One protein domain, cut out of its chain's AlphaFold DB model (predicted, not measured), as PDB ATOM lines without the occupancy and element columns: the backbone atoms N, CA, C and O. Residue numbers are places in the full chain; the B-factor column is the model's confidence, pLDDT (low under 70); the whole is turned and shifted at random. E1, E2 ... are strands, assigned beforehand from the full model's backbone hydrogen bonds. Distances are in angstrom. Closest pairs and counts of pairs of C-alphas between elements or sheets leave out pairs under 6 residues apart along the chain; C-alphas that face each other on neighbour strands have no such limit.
ATOM      1  N   LEU A   3     -59.204-104.210 -54.735       82.44
ATOM      2  CA  LEU A   3     -58.348-105.061 -55.567       82.44
ATOM      3  C   LEU A   3     -59.029-106.406 -55.852       82.44
ATOM      4  O   LEU A   3     -59.683-106.981 -54.985       82.44
ATOM      5  N   ASP A   4     -58.893-106.873 -57.083       81.31
ATOM      6  CA  ASP A   4     -59.474-108.113 -57.578       81.31
ATOM      7  C   ASP A   4     -58.489-109.267 -57.373       81.31
ATOM      8  O   ASP A   4     -57.652-109.560 -58.229       81.31
ATOM      9  N   LEU A   5     -58.533-109.851 -56.181       75.44
ATOM     10  CA  LEU A   5     -57.734-111.000 -55.766       75.44
ATOM     11  C   LEU A   5     -58.691-112.055 -55.212       75.44
ATOM     12  O   LEU A   5     -59.389-111.797 -54.233       75.44
ATOM     13  N   GLU A   6     -58.719-113.236 -55.833       56.62
ATOM     14  CA  GLU A   6     -59.539-114.369 -55.374       56.62
ATOM     15  C   GLU A   6     -59.031-114.956 -54.048       56.62
ATOM     16  O   GLU A   6     -59.827-115.414 -53.234       56.62
ATOM     17  N   SER A   7     -57.714-114.913 -53.811       54.28
ATOM     18  CA  SER A   7     -57.083-115.324 -52.554       54.28
ATOM     19  C   SER A   7     -55.907-114.411 -52.213       54.28
ATOM     20  O   SER A   7     -55.021-114.172 -53.032       54.28
ATOM     21  N   LEU A   8     -55.888-113.914 -50.979       50.50
ATOM     22  CA  LEU A   8     -54.823-113.052 -50.456       50.50
ATOM     23  C   LEU A   8     -53.609-113.844 -49.971       50.50
ATOM     24  O   LEU A   8     -52.535-113.265 -49.820       50.50
ATOM     25  N   GLU A   9     -53.769-115.154 -49.753       45.56
ATOM     26  CA  GLU A   9     -52.675-116.046 -49.359       45.56
ATOM     27  C   GLU A   9     -51.633-116.186 -50.476       45.56
ATOM     28  O   GLU A   9     -50.453-116.353 -50.177       45.56
ATOM     29  N   SER A  10     -52.033-116.065 -51.753       59.00
ATOM     30  CA  SER A  10     -51.079-116.065 -52.873       59.00
ATOM     31  C   SER A  10     -50.563-114.669 -53.235       59.00
ATOM     32  O   SER A  10     -49.460-114.558 -53.771       59.00
ATOM     33  N   GLY A  11     -51.304-113.603 -52.904       72.69
ATOM     34  CA  GLY A  11     -50.938-112.220 -53.221       72.69
ATOM     35  C   GLY A  11     -50.638-111.990 -54.710       72.69
ATOM     36  O   GLY A  11     -50.950-112.809 -55.571       72.69
ATOM     37  N   TYR A  12     -50.012-110.857 -55.028       84.88
ATOM     38  CA  TYR A  12     -49.462-110.618 -56.364       84.88
ATOM     39  C   TYR A  12     -48.004-111.071 -56.409       84.88
ATOM     40  O   TYR A  12     -47.175-110.570 -55.647       84.88
ATOM     41  N   HIS A  13     -47.684-111.974 -57.331       86.81
ATOM     42  CA  HIS A  13     -46.313-112.383 -57.607       86.81
ATOM     43  C   HIS A  13     -45.832-111.735 -58.900       86.81
ATOM     44  O   HIS A  13     -46.409-111.953 -59.962       86.81
ATOM     45  N   GLY A  14     -44.790-110.911 -58.787       89.69
ATOM     46  CA  GLY A  14     -44.155-110.222 -59.905       89.69
ATOM     47  C   GLY A  14     -42.790-110.817 -60.229       89.69
ATOM     48  O   GLY A  14     -41.967-110.972 -59.327       89.69
ATOM     49  N   LEU A  15     -42.531-111.100 -61.503       90.00
ATOM     50  CA  LEU A  15     -41.215-111.479 -62.014       90.00
ATOM     51  C   LEU A  15     -40.700-110.387 -62.952       90.00
ATOM     52  O   LEU A  15     -41.444-109.847 -63.766       90.00
ATOM     53  N   VAL A  16     -39.427-110.032 -62.818       91.06
ATOM     54  CA  VAL A  16     -38.781-109.010 -63.648       91.06
ATOM     55  C   VAL A  16     -37.315-109.362 -63.838       91.06
ATOM     56  O   VAL A  16     -36.650-109.798 -62.895       91.06
ATOM     57  N   LYS A  17     -36.808-109.195 -65.059       87.12
ATOM     58  CA  LYS A  17     -35.378-109.344 -65.351       87.12
ATOM     59  C   LYS A  17     -34.661-108.015 -65.148       87.12
ATOM     60  O   LYS A  17     -35.243-106.953 -65.317       87.12
ATOM     61  N   GLU A  18     -33.366-108.072 -64.854       84.81
ATOM     62  CA  GLU A  18     -32.553-106.884 -64.553       84.81
ATOM     63  C   GLU A  18     -32.548-105.837 -65.683       84.81
ATOM     64  O   GLU A  18     -32.539-104.633 -65.434       84.81
ATOM     65  N   ASN A  19     -32.644-106.310 -66.928       83.81
ATOM     66  CA  ASN A  19     -32.647-105.487 -68.139       83.81
ATOM     67  C   ASN A  19     -34.060-105.112 -68.624       83.81
ATOM     68  O   ASN A  19     -34.204-104.505 -69.685       83.81
ATOM     69  N   GLU A  20     -35.102-105.494 -67.889       88.12
ATOM     70  CA  GLU A  20     -36.496-105.253 -68.249       88.12
ATOM     71  C   GLU A  20     -37.129-104.266 -67.266       88.12
ATOM     72  O   GLU A  20     -36.859-104.269 -66.067       88.12
ATOM     73  N   THR A  21     -37.992-103.390 -67.781       90.00
ATOM     74  CA  THR A  21     -38.741-102.443 -66.945       90.00
ATOM     75  C   THR A  21     -40.146-102.928 -66.640       90.00
ATOM     76  O   THR A  21     -40.733-102.481 -65.667       90.00
ATOM     77  N   LEU A  22     -40.716-103.819 -67.449       93.25
ATOM     78  CA  LEU A  22     -42.050-104.359 -67.210       93.25
ATOM     79  C   LEU A  22     -41.963-105.544 -66.249       93.25
ATOM     80  O   LEU A  22     -41.182-106.460 -66.478       93.25
ATOM     81  N   VAL A  23     -42.778-105.521 -65.197       94.06
ATOM     82  CA  VAL A  23     -42.900-106.641 -64.262       94.06
ATOM     83  C   VAL A  23     -44.072-107.517 -64.694       94.06
ATOM     84  O   VAL A  23     -45.200-107.038 -64.832       94.06
ATOM     85  N   GLU A  24     -43.818-108.807 -64.879       93.31
ATOM     86  CA  GLU A  24     -44.839-109.811 -65.161       93.31
ATOM     87  C   GLU A  24     -45.539-110.199 -63.856       93.31
ATOM     88  O   GLU A  24     -44.964-110.898 -63.023       93.31
ATOM     89  N   VAL A  25     -46.770-109.718 -63.648       93.25
ATOM     90  CA  VAL A  25     -47.522-109.924 -62.400       93.25
ATOM     91  C   VAL A  25     -48.626-110.965 -62.576       93.25
ATOM     92  O   VAL A  25     -49.465-110.845 -63.469       93.25
ATOM     93  N   THR A  26     -48.650-111.955 -61.684       87.25
ATOM     94  CA  THR A  26     -49.665-113.012 -61.611       87.25
ATOM     95  C   THR A  26     -50.275-113.077 -60.202       87.25
ATOM     96  O   THR A  26     -49.519-113.181 -59.234       87.25
ATOM     97  N   PRO A  27     -51.615-113.045 -60.051       88.12
ATOM     98  CA  PRO A  27     -52.606-112.710 -61.082       88.12
ATOM     99  C   PRO A  27     -52.463-111.250 -61.554       88.12
ATOM    100  O   PRO A  27     -51.787-110.452 -60.913       88.12
ATOM    101  N   GLN A  28     -53.083-110.873 -62.680       90.56
ATOM    102  CA  GLN A  28     -53.011-109.483 -63.149       90.56
ATOM    103  C   GLN A  28     -53.616-108.516 -62.124       90.56
ATOM    104  O   GLN A  28     -54.678-108.777 -61.556       90.56
ATOM    105  N   ILE A  29     -52.968-107.365 -61.927       92.19
ATOM    106  CA  ILE A  29     -53.484-106.324 -61.037       92.19
ATOM    107  C   ILE A  29     -54.733-105.721 -61.678       92.19
ATOM    108  O   ILE A  29     -54.679-105.121 -62.753       92.19
ATOM    109  N   ARG A  30     -55.865-105.851 -60.992       90.44
ATOM    110  CA  ARG A  30     -57.144-105.266 -61.390       90.44
ATOM    111  C   ARG A  30     -57.873-104.770 -60.154       90.44
ATOM    112  O   ARG A  30     -57.718-105.331 -59.075       90.44
ATOM    113  N   ALA A  31     -58.652-103.707 -60.299       86.81
ATOM    114  CA  ALA A  31     -59.512-103.209 -59.237       86.81
ATOM    115  C   ALA A  31     -60.965-103.066 -59.706       86.81
ATOM    116  O   ALA A  31     -61.238-102.626 -60.824       86.81
ATOM    117  N   LEU A  32     -61.892-103.437 -58.824       81.31
ATOM    118  CA  LEU A  32     -63.335-103.468 -59.038       81.31
ATOM    119  C   LEU A  32     -64.066-102.402 -58.203       81.31
ATOM    120  O   LEU A  32     -63.524-101.794 -57.269       81.31
ATOM    121  N   GLY A  33     -65.340-102.192 -58.541       79.50
ATOM    122  CA  GLY A  33     -66.242-101.258 -57.871       79.50
ATOM    123  C   GLY A  33     -66.204 -99.861 -58.487       79.50
ATOM    124  O   GLY A  33     -66.516 -99.673 -59.660       79.50
ATOM    125  N   THR A  34     -65.859 -98.853 -57.686       76.75
ATOM    126  CA  THR A  34     -65.793 -97.450 -58.132       76.75
ATOM    127  C   THR A  34     -64.701 -97.238 -59.179       76.75
ATOM    128  O   THR A  34     -63.611 -97.793 -59.032       76.75
ATOM    129  N   LYS A  35     -64.941 -96.350 -60.154       85.69
ATOM    130  CA  LYS A  35     -63.956 -95.970 -61.180       85.69
ATOM    131  C   LYS A  35     -62.599 -95.628 -60.551       85.69
ATOM    132  O   LYS A  35     -62.505 -94.722 -59.721       85.69
ATOM    133  N   VAL A  36     -61.570 -96.363 -60.961       89.50
ATOM    134  CA  VAL A  36     -60.188 -96.214 -60.493       89.50
ATOM    135  C   VAL A  36     -59.500 -95.135 -61.321       89.50
ATOM    136  O   VAL A  36     -59.623 -95.127 -62.544       89.50
ATOM    137  N   CYS A  37     -58.811 -94.215 -60.650       90.25
ATOM    138  CA  CYS A  37     -58.068 -93.122 -61.276       90.25
ATOM    139  C   CYS A  37     -56.551 -93.289 -61.136       90.25
ATOM    140  O   CYS A  37     -55.810 -92.797 -61.983       90.25
ATOM    141  N   SER A  38     -56.076 -93.998 -60.112       90.62
ATOM    142  CA  SER A  38     -54.658 -94.337 -59.977       90.62
ATOM    143  C   SER A  38     -54.452 -95.550 -59.075       90.62
ATOM    144  O   SER A  38     -55.363 -95.996 -58.378       90.62
ATOM    145  N   PHE A  39     -53.236 -96.085 -59.094       91.56
ATOM    146  CA  PHE A  39     -52.742 -97.045 -58.115       91.56
ATOM    147  C   PHE A  39     -51.529 -96.435 -57.417       91.56
ATOM    148  O   PHE A  39     -50.794 -95.651 -58.019       91.56
ATOM    149  N   ARG A  40     -51.306 -96.782 -56.150       86.62
ATOM    150  CA  ARG A  40     -50.138 -96.334 -55.386       86.62
ATOM    151  C   ARG A  40     -49.499 -97.478 -54.619       86.62
ATOM    152  O   ARG A  40     -50.180 -98.416 -54.215       86.62
ATOM    153  N   ILE A  41     -48.207 -97.346 -54.354       86.50
ATOM    154  CA  ILE A  41     -47.487 -98.201 -53.410       86.50
ATOM    155  C   ILE A  41     -47.713 -97.626 -52.006       86.50
ATOM    156  O   ILE A  41     -47.369 -96.471 -51.757       86.50
ATOM    157  N   ALA A  42     -48.335 -98.401 -51.117       74.25
ATOM    158  CA  ALA A  42     -48.780 -97.944 -49.798       74.25
ATOM    159  C   ALA A  42     -47.805 -98.315 -48.669       74.25
ATOM    160  O   ALA A  42     -47.584 -97.497 -47.779       74.25
ATOM    161  N   ASN A  43     -47.192 -99.506 -48.717       65.81
ATOM    162  CA  ASN A  43     -46.239 -99.960 -47.697       65.81
ATOM    163  C   ASN A  43     -44.919-100.407 -48.331       65.81
ATOM    164  O   ASN A  43     -44.908-101.267 -49.209       65.81
ATOM    165  N   LYS A  44     -43.808 -99.824 -47.877       67.69
ATOM    166  CA  LYS A  44     -42.451-100.072 -48.376       67.69
ATOM    167  C   LYS A  44     -41.649-100.823 -47.303       67.69
ATOM    168  O   LYS A  44     -40.788-100.238 -46.653       67.69
ATOM    169  N   HIS A  45     -41.939-102.117 -47.135       57.16
ATOM    170  CA  HIS A  45     -41.420-102.991 -46.062       57.16
ATOM    171  C   HIS A  45     -39.891-102.959 -45.867       57.16
ATOM    172  O   HIS A  45     -39.405-103.124 -44.756       57.16
ATOM    173  N   HIS A  46     -39.111-102.721 -46.928       58.66
ATOM    174  CA  HIS A  46     -37.641-102.743 -46.871       58.66
ATOM    175  C   HIS A  46     -37.006-101.606 -47.691       58.66
ATOM    176  O   HIS A  46     -36.146-101.842 -48.542       58.66
ATOM    177  N   GLY A  47     -37.458-100.367 -47.499       63.81
ATOM    178  CA  GLY A  47     -36.919 -99.193 -48.198       63.81
ATOM    179  C   GLY A  47     -37.561 -98.923 -49.559       63.81
ATOM    180  O   GLY A  47     -38.544 -99.557 -49.944       63.81
ATOM    181  N   GLU A  48     -37.035 -97.929 -50.278       68.94
ATOM    182  CA  GLU A  48     -37.681 -97.417 -51.486       68.94
ATOM    183  C   GLU A  48     -37.716 -98.457 -52.616       68.94
ATOM    184  O   GLU A  48     -36.682 -98.941 -53.074       68.94
ATOM    185  N   ALA A  49     -38.925 -98.821 -53.046       83.38
ATOM    186  CA  ALA A  49     -39.141 -99.736 -54.156       83.38
ATOM    187  C   ALA A  49     -39.079 -98.940 -55.478       83.38
ATOM    188  O   ALA A  49     -39.854 -97.990 -55.624       83.38
ATOM    189  N   PRO A  50     -38.195 -99.287 -56.434       90.19
ATOM    190  CA  PRO A  50     -37.999 -98.551 -57.686       90.19
ATOM    191  C   PRO A  50     -39.090 -98.853 -58.728       90.19
ATOM    192  O   PRO A  50     -38.804 -98.951 -59.921       90.19
ATOM    193  N   PHE A  51     -40.336 -99.016 -58.279       92.19
ATOM    194  CA  PHE A  51     -41.469 -99.370 -59.124       92.19
ATOM    195  C   PHE A  51     -42.554 -98.295 -59.111       92.19
ATOM    196  O   PHE A  51     -42.778 -97.612 -58.113       92.19
ATOM    197  N   GLU A  52     -43.255 -98.195 -60.228       93.06
ATOM    198  CA  GLU A  52     -44.461 -97.410 -60.433       93.06
ATOM    199  C   GLU A  52     -45.586 -98.322 -60.932       93.06
ATOM    200  O   GLU A  52     -45.343 -99.340 -61.582       93.06
ATOM    201  N   ILE A  53     -46.831 -97.965 -60.612       94.62
ATOM    202  CA  ILE A  53     -48.012 -98.718 -61.036       94.62
ATOM    203  C   ILE A  53     -48.809 -97.842 -61.992       94.62
ATOM    204  O   ILE A  53     -49.317 -96.787 -61.613       94.62
ATOM    205  N   ILE A  54     -48.923 -98.289 -63.236       94.12
ATOM    206  CA  ILE A  54     -49.553 -97.548 -64.319       94.12
ATOM    207  C   ILE A  54     -50.960 -98.093 -64.527       94.12
ATOM    208  O   ILE A  54     -51.144 -99.270 -64.837       94.12
ATOM    209  N   LEU A  55     -51.955 -97.217 -64.385       94.44
ATOM    210  CA  LEU A  55     -53.349 -97.538 -64.683       94.44
ATOM    211  C   LEU A  55     -53.514 -97.859 -66.176       94.44
ATOM    212  O   LEU A  55     -53.073 -97.106 -67.046       94.44
ATOM    213  N   LYS A  56     -54.202 -98.961 -66.457       94.50
ATOM    214  CA  LYS A  56     -54.622 -99.398 -67.785       94.50
ATOM    215  C   LYS A  56     -56.139 -99.359 -67.905       94.50
ATOM    216  O   LYS A  56     -56.873 -99.005 -66.979       94.50
ATOM    217  N   GLU A  57     -56.624 -99.692 -69.094       89.88
ATOM    218  CA  GLU A  57     -58.054 -99.758 -69.360       89.88
ATOM    219  C   GLU A  57     -58.754-100.769 -68.441       89.88
ATOM    220  O   GLU A  57     -58.148-101.711 -67.929       89.88
ATOM    221  N   LYS A  58     -60.060-100.570 -68.229       86.62
ATOM    222  CA  LYS A  58     -60.914-101.464 -67.423       86.62
ATOM    223  C   LYS A  58     -60.437-101.670 -65.973       86.62
ATOM    224  O   LYS A  58     -60.733-102.698 -65.375       86.62
ATOM    225  N   GLY A  59     -59.718-100.699 -65.401       86.19
ATOM    226  CA  GLY A  59     -59.243-100.774 -64.014       86.19
ATOM    227  C   GLY A  59     -58.111-101.781 -63.801       86.19
ATOM    228  O   GLY A  59     -57.861-102.170 -62.662       86.19
ATOM    229  N   MET A  60     -57.451-102.215 -64.878       92.50
ATOM    230  CA  MET A  60     -56.229-103.016 -64.815       92.50
ATOM    231  C   MET A  60     -55.021-102.126 -64.511       92.50
ATOM    232  O   MET A  60     -55.082-100.909 -64.692       92.50
ATOM    233  N   ALA A  61     -53.916-102.721 -64.074       94.38
ATOM    234  CA  ALA A  61     -52.672-102.002 -63.849       94.38
ATOM    235  C   ALA A  61     -51.453-102.806 -64.300       94.38
ATOM    236  O   ALA A  61     -51.413-104.027 -64.168       94.38
ATOM    237  N   GLU A  62     -50.441-102.095 -64.786       94.94
ATOM    238  CA  GLU A  62     -49.113-102.644 -65.055       94.94
ATOM    239  C   GLU A  62     -48.122-102.117 -64.026       94.94
ATOM    240  O   GLU A  62     -48.130-100.933 -63.686       94.94
ATOM    241  N   LEU A  63     -47.243-102.992 -63.552       95.19
ATOM    242  CA  LEU A  63     -46.149-102.628 -62.666       95.19
ATOM    243  C   LEU A  63     -44.882-102.440 -63.506       95.19
ATOM    244  O   LEU A  63     -44.509-103.320 -64.285       95.19
ATOM    245  N   ARG A  64     -44.223-101.289 -63.360       93.94
ATOM    246  CA  ARG A  64     -42.991-100.959 -64.081       93.94
ATOM    247  C   ARG A  64     -41.885-100.497 -63.153       93.94
ATOM    248  O   ARG A  64     -42.134 -99.750 -62.219       93.94
ATOM    249  N   ALA A  65     -40.655-100.903 -63.431       93.00
ATOM    250  CA  ALA A  65     -39.469-100.333 -62.824       93.00
ATOM    251  C   ALA A  65     -39.129 -98.998 -63.503       93.00
ATOM    252  O   ALA A  65     -39.012 -98.927 -64.727       93.00
ATOM    253  N   PHE A  66     -38.943 -97.944 -62.707       90.56
ATOM    254  CA  PHE A  66     -38.513 -96.626 -63.199       90.56
ATOM    255  C   PHE A  66     -36.994 -96.411 -63.065       90.56
ATOM    256  O   PHE A  66     -36.463 -95.381 -63.482       90.56
ATOM    257  N   ARG A  67     -36.279 -97.378 -62.472       88.00
ATOM    258  CA  ARG A  67     -34.811 -97.432 -62.405       88.00
ATOM    259  C   ARG A  67     -34.325 -98.819 -62.794       88.00
ATOM    260  O   ARG A  67     -35.056 -99.795 -62.649       88.00
ATOM    261  N   VAL A  68     -33.070 -98.887 -63.232       85.94
ATOM    262  CA  VAL A  68     -32.368-100.156 -63.446       85.94
ATOM    263  C   VAL A  68     -32.331-100.914 -62.123       85.94
ATOM    264  O   VAL A  68     -31.944-100.361 -61.088       85.94
ATOM    265  N   LEU A  69     -32.793-102.159 -62.156       88.44
ATOM    266  CA  LEU A  69     -32.746-103.042 -61.001       88.44
ATOM    267  C   LEU A  69     -31.319-103.573 -60.863       88.44
ATOM    268  O   LEU A  69     -30.630-103.746 -61.856       88.44
ATOM    269  N   ASN A  70     -30.866-103.793 -59.631       87.12
ATOM    270  CA  ASN A  70     -29.632-104.524 -59.371       87.12
ATOM    271  C   ASN A  70     -30.009-105.794 -58.610       87.12
ATOM    272  O   ASN A  70     -30.230-105.756 -57.393       87.12
ATOM    273  N   CYS A  71     -30.165-106.889 -59.350       85.19
ATOM    274  CA  CYS A  71     -30.680-108.149 -58.817       85.19
ATOM    275  C   CYS A  71     -29.656-108.849 -57.909       85.19
ATOM    276  O   CYS A  71     -30.043-109.602 -57.017       85.19
ATOM    277  N   GLU A  72     -28.364-108.555 -58.081       86.88
ATOM    278  CA  GLU A  72     -27.282-109.051 -57.225       86.88
ATOM    279  C   GLU A  72     -27.333-108.416 -55.828       86.88
ATOM    280  O   GLU A  72     -27.294-109.114 -54.812       86.88
ATOM    281  N   LYS A  73     -27.513-107.089 -55.771       86.00
ATOM    282  CA  LYS A  73     -27.634-106.323 -54.524       86.00
ATOM    283  C   LYS A  73     -28.959-106.586 -53.817       86.00
ATOM    284  O   LYS A  73     -29.012-106.598 -52.588       86.00
ATOM    285  N   ARG A  74     -30.048-106.740 -54.575       84.56
ATOM    286  CA  ARG A  74     -31.382-106.959 -54.016       84.56
ATOM    287  C   ARG A  74     -32.203-107.891 -54.891       84.56
ATOM    288  O   ARG A  74     -32.794-107.478 -55.884       84.56
ATOM    289  N   ARG A  75     -32.301-109.135 -54.433       84.25
ATOM    290  CA  ARG A  75     -33.011-110.218 -55.124       84.25
ATOM    291  C   ARG A  75     -34.537-110.109 -55.015       84.25
ATOM    292  O   ARG A  75     -35.245-110.621 -55.874       84.25
ATOM    293  N   ASN A  76     -35.053-109.444 -53.972       85.31
ATOM    294  CA  ASN A  76     -36.477-109.478 -53.629       85.31
ATOM    295  C   ASN A  76     -37.002-108.077 -53.262       85.31
ATOM    296  O   ASN A  76     -36.380-107.332 -52.491       85.31
ATOM    297  N   TYR A  77     -38.204-107.749 -53.741       85.56
ATOM    298  CA  TYR A  77     -38.968-106.572 -53.326       85.56
ATOM    299  C   TYR A  77     -40.333-106.999 -52.802       85.56
ATOM    300  O   TYR A  77     -41.023-107.796 -53.429       85.56
ATOM    301  N   LYS A  78     -40.719-106.452 -51.648       82.94
ATOM    302  CA  LYS A  78     -42.020-106.684 -51.026       82.94
ATOM    303  C   LYS A  78     -42.625-105.343 -50.654       82.94
ATOM    304  O   LYS A  78     -41.990-104.549 -49.959       82.94
ATOM    305  N   PHE A  79     -43.820-105.082 -51.159       84.06
ATOM    306  CA  PHE A  79     -44.562-103.856 -50.914       84.06
ATOM    307  C   PHE A  79     -46.055-104.105 -51.102       84.06
ATOM    308  O   PHE A  79     -46.451-105.012 -51.831       84.06
ATOM    309  N   ASP A  80     -46.863-103.277 -50.452       83.44
ATOM    310  CA  ASP A  80     -48.317-103.328 -50.581       83.44
ATOM    311  C   ASP A  80     -48.782-102.285 -51.608       83.44
ATOM    312  O   ASP A  80     -48.213-101.189 -51.705       83.44
ATOM    313  N   ILE A  81     -49.826-102.612 -52.371       86.00
ATOM    314  CA  ILE A  81     -50.419-101.726 -53.380       86.00
ATOM    315  C   ILE A  81     -51.837-101.325 -52.972       86.00
ATOM    316  O   ILE A  81     -52.539-102.085 -52.315       86.00
ATOM    317  N   ALA A  82     -52.269-100.137 -53.383       86.69
ATOM    318  CA  ALA A  82     -53.623 -99.650 -53.158       86.69
ATOM    319  C   ALA A  82     -54.195 -99.019 -54.433       86.69
ATOM    320  O   ALA A  82     -53.521 -98.241 -55.110       86.69
ATOM    321  N   ALA A  83     -55.451 -99.329 -54.745       87.75
ATOM    322  CA  ALA A  83     -56.227 -98.681 -55.791       87.75
ATOM    323  C   ALA A  83     -56.868 -97.395 -55.257       87.75
ATOM    324  O   ALA A  83     -57.480 -97.389 -54.190       87.75
ATOM    325  N   VAL A  84     -56.788 -96.312 -56.022       86.62
ATOM    326  CA  VAL A  84     -57.349 -95.001 -55.685       86.62
ATOM    327  C   VAL A  84     -58.470 -94.673 -56.667       86.62
ATOM    328  O   VAL A  84     -58.289 -94.636 -57.887       86.62
ATOM    329  N   GLY A  85     -59.664 -94.466 -56.130       84.06
ATOM    330  CA  GLY A  85     -60.862 -94.118 -56.876       84.06
ATOM    331  C   GLY A  85     -60.851 -92.653 -57.290       84.06
ATOM    332  O   GLY A  85     -60.278 -91.803 -56.613       84.06
ATOM    333  N   CYS A  86     -61.543 -92.327 -58.379       82.31
ATOM    334  CA  CYS A  86     -61.692 -90.942 -58.840       82.31
ATOM    335  C   CYS A  86     -62.453 -90.037 -57.852       82.31
ATOM    336  O   CYS A  86     -62.429 -88.820 -57.982       82.31
TER     337      CYS A  86
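AT A GLANCE: This is residues 3 to 86 of the 367 residues of an uncharacterized protein of Solenopsis invicta (UniProt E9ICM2). Picture a small, elongated sandwich: a strongly twisted sheet of E1, E2, E3, E5 and E6 lies face to face with a two-strand layer of E4 and E7, the strands of the two layers crossed at 52 degrees. The link of residues 66 to 79 loops out at one end of the long axis before the printed part comes back as E7. The printed part has 84 residues with no named helix and seven named strands, E1 to E7 in order; the class is all strand, though under half of the residues, 37, are in named strands. Both sheets are antiparallel, and the larger is branched at E6. The whole is compact, with a radius of gyration of the C-alphas of 12.8 A and spans of 40 by 26 by 20 A.

HOW THE PARTS SIT: Start at Leu 3 and go on to E1, residues 13 to 15, which forms a hairpin with E2, residues 22 to 26; look for N 13 and O 26, 2.9 A apart. E2 runs on into E3, residues 29 to 32, at 61 degrees. E5, residues 51 to 55, and E6, residues 60 to 65, form the second hairpin, with N 52 and O 64 at 2.8 A. On one side of E6 you find E2, with N 23 and O 63 at 2.9 A, and E3, with N 61 and O 29 at 2.8 A; E5 is on the other side. In the second sheet E4, residues 36 to 43, is antiparallel to E7, residues 80 to 85, at 153 degrees, with N 40 and O 82 at 2.8 A. Between the sheets, the closest C-alphas of E4 and E5 are those of Phe 39 and Ile 53, 5.8 A apart. E1 and E7 are apart, and so are E5 and E7.

IN THESE COORDINATES: Find C-alpha 13 at (-46.313, -112.383, -57.607), where E1 begins; it is 6.8 A long, and E2 is 12.8 A. E3 measures 10.4 A. E4, the longest strand by residues, runs 19.3 A from C-alpha 36 at (-60.188, -96.214, -60.493). E5 measures 13.2 A and E6 17.1 A. E7 runs 16.8 A and ends at C-alpha 85, (-60.862, -94.118, -56.876).

THE WHOLE: The two C-alphas farthest apart are those of Thr 34 and Glu 72, 40.2 A. The printed part has no cut, and its long link is E6 to E7, with 14 residues. The mean pLDDT of the printed part is 83.8; look for values under 70 at residues 6 to 10 and 43 to 48.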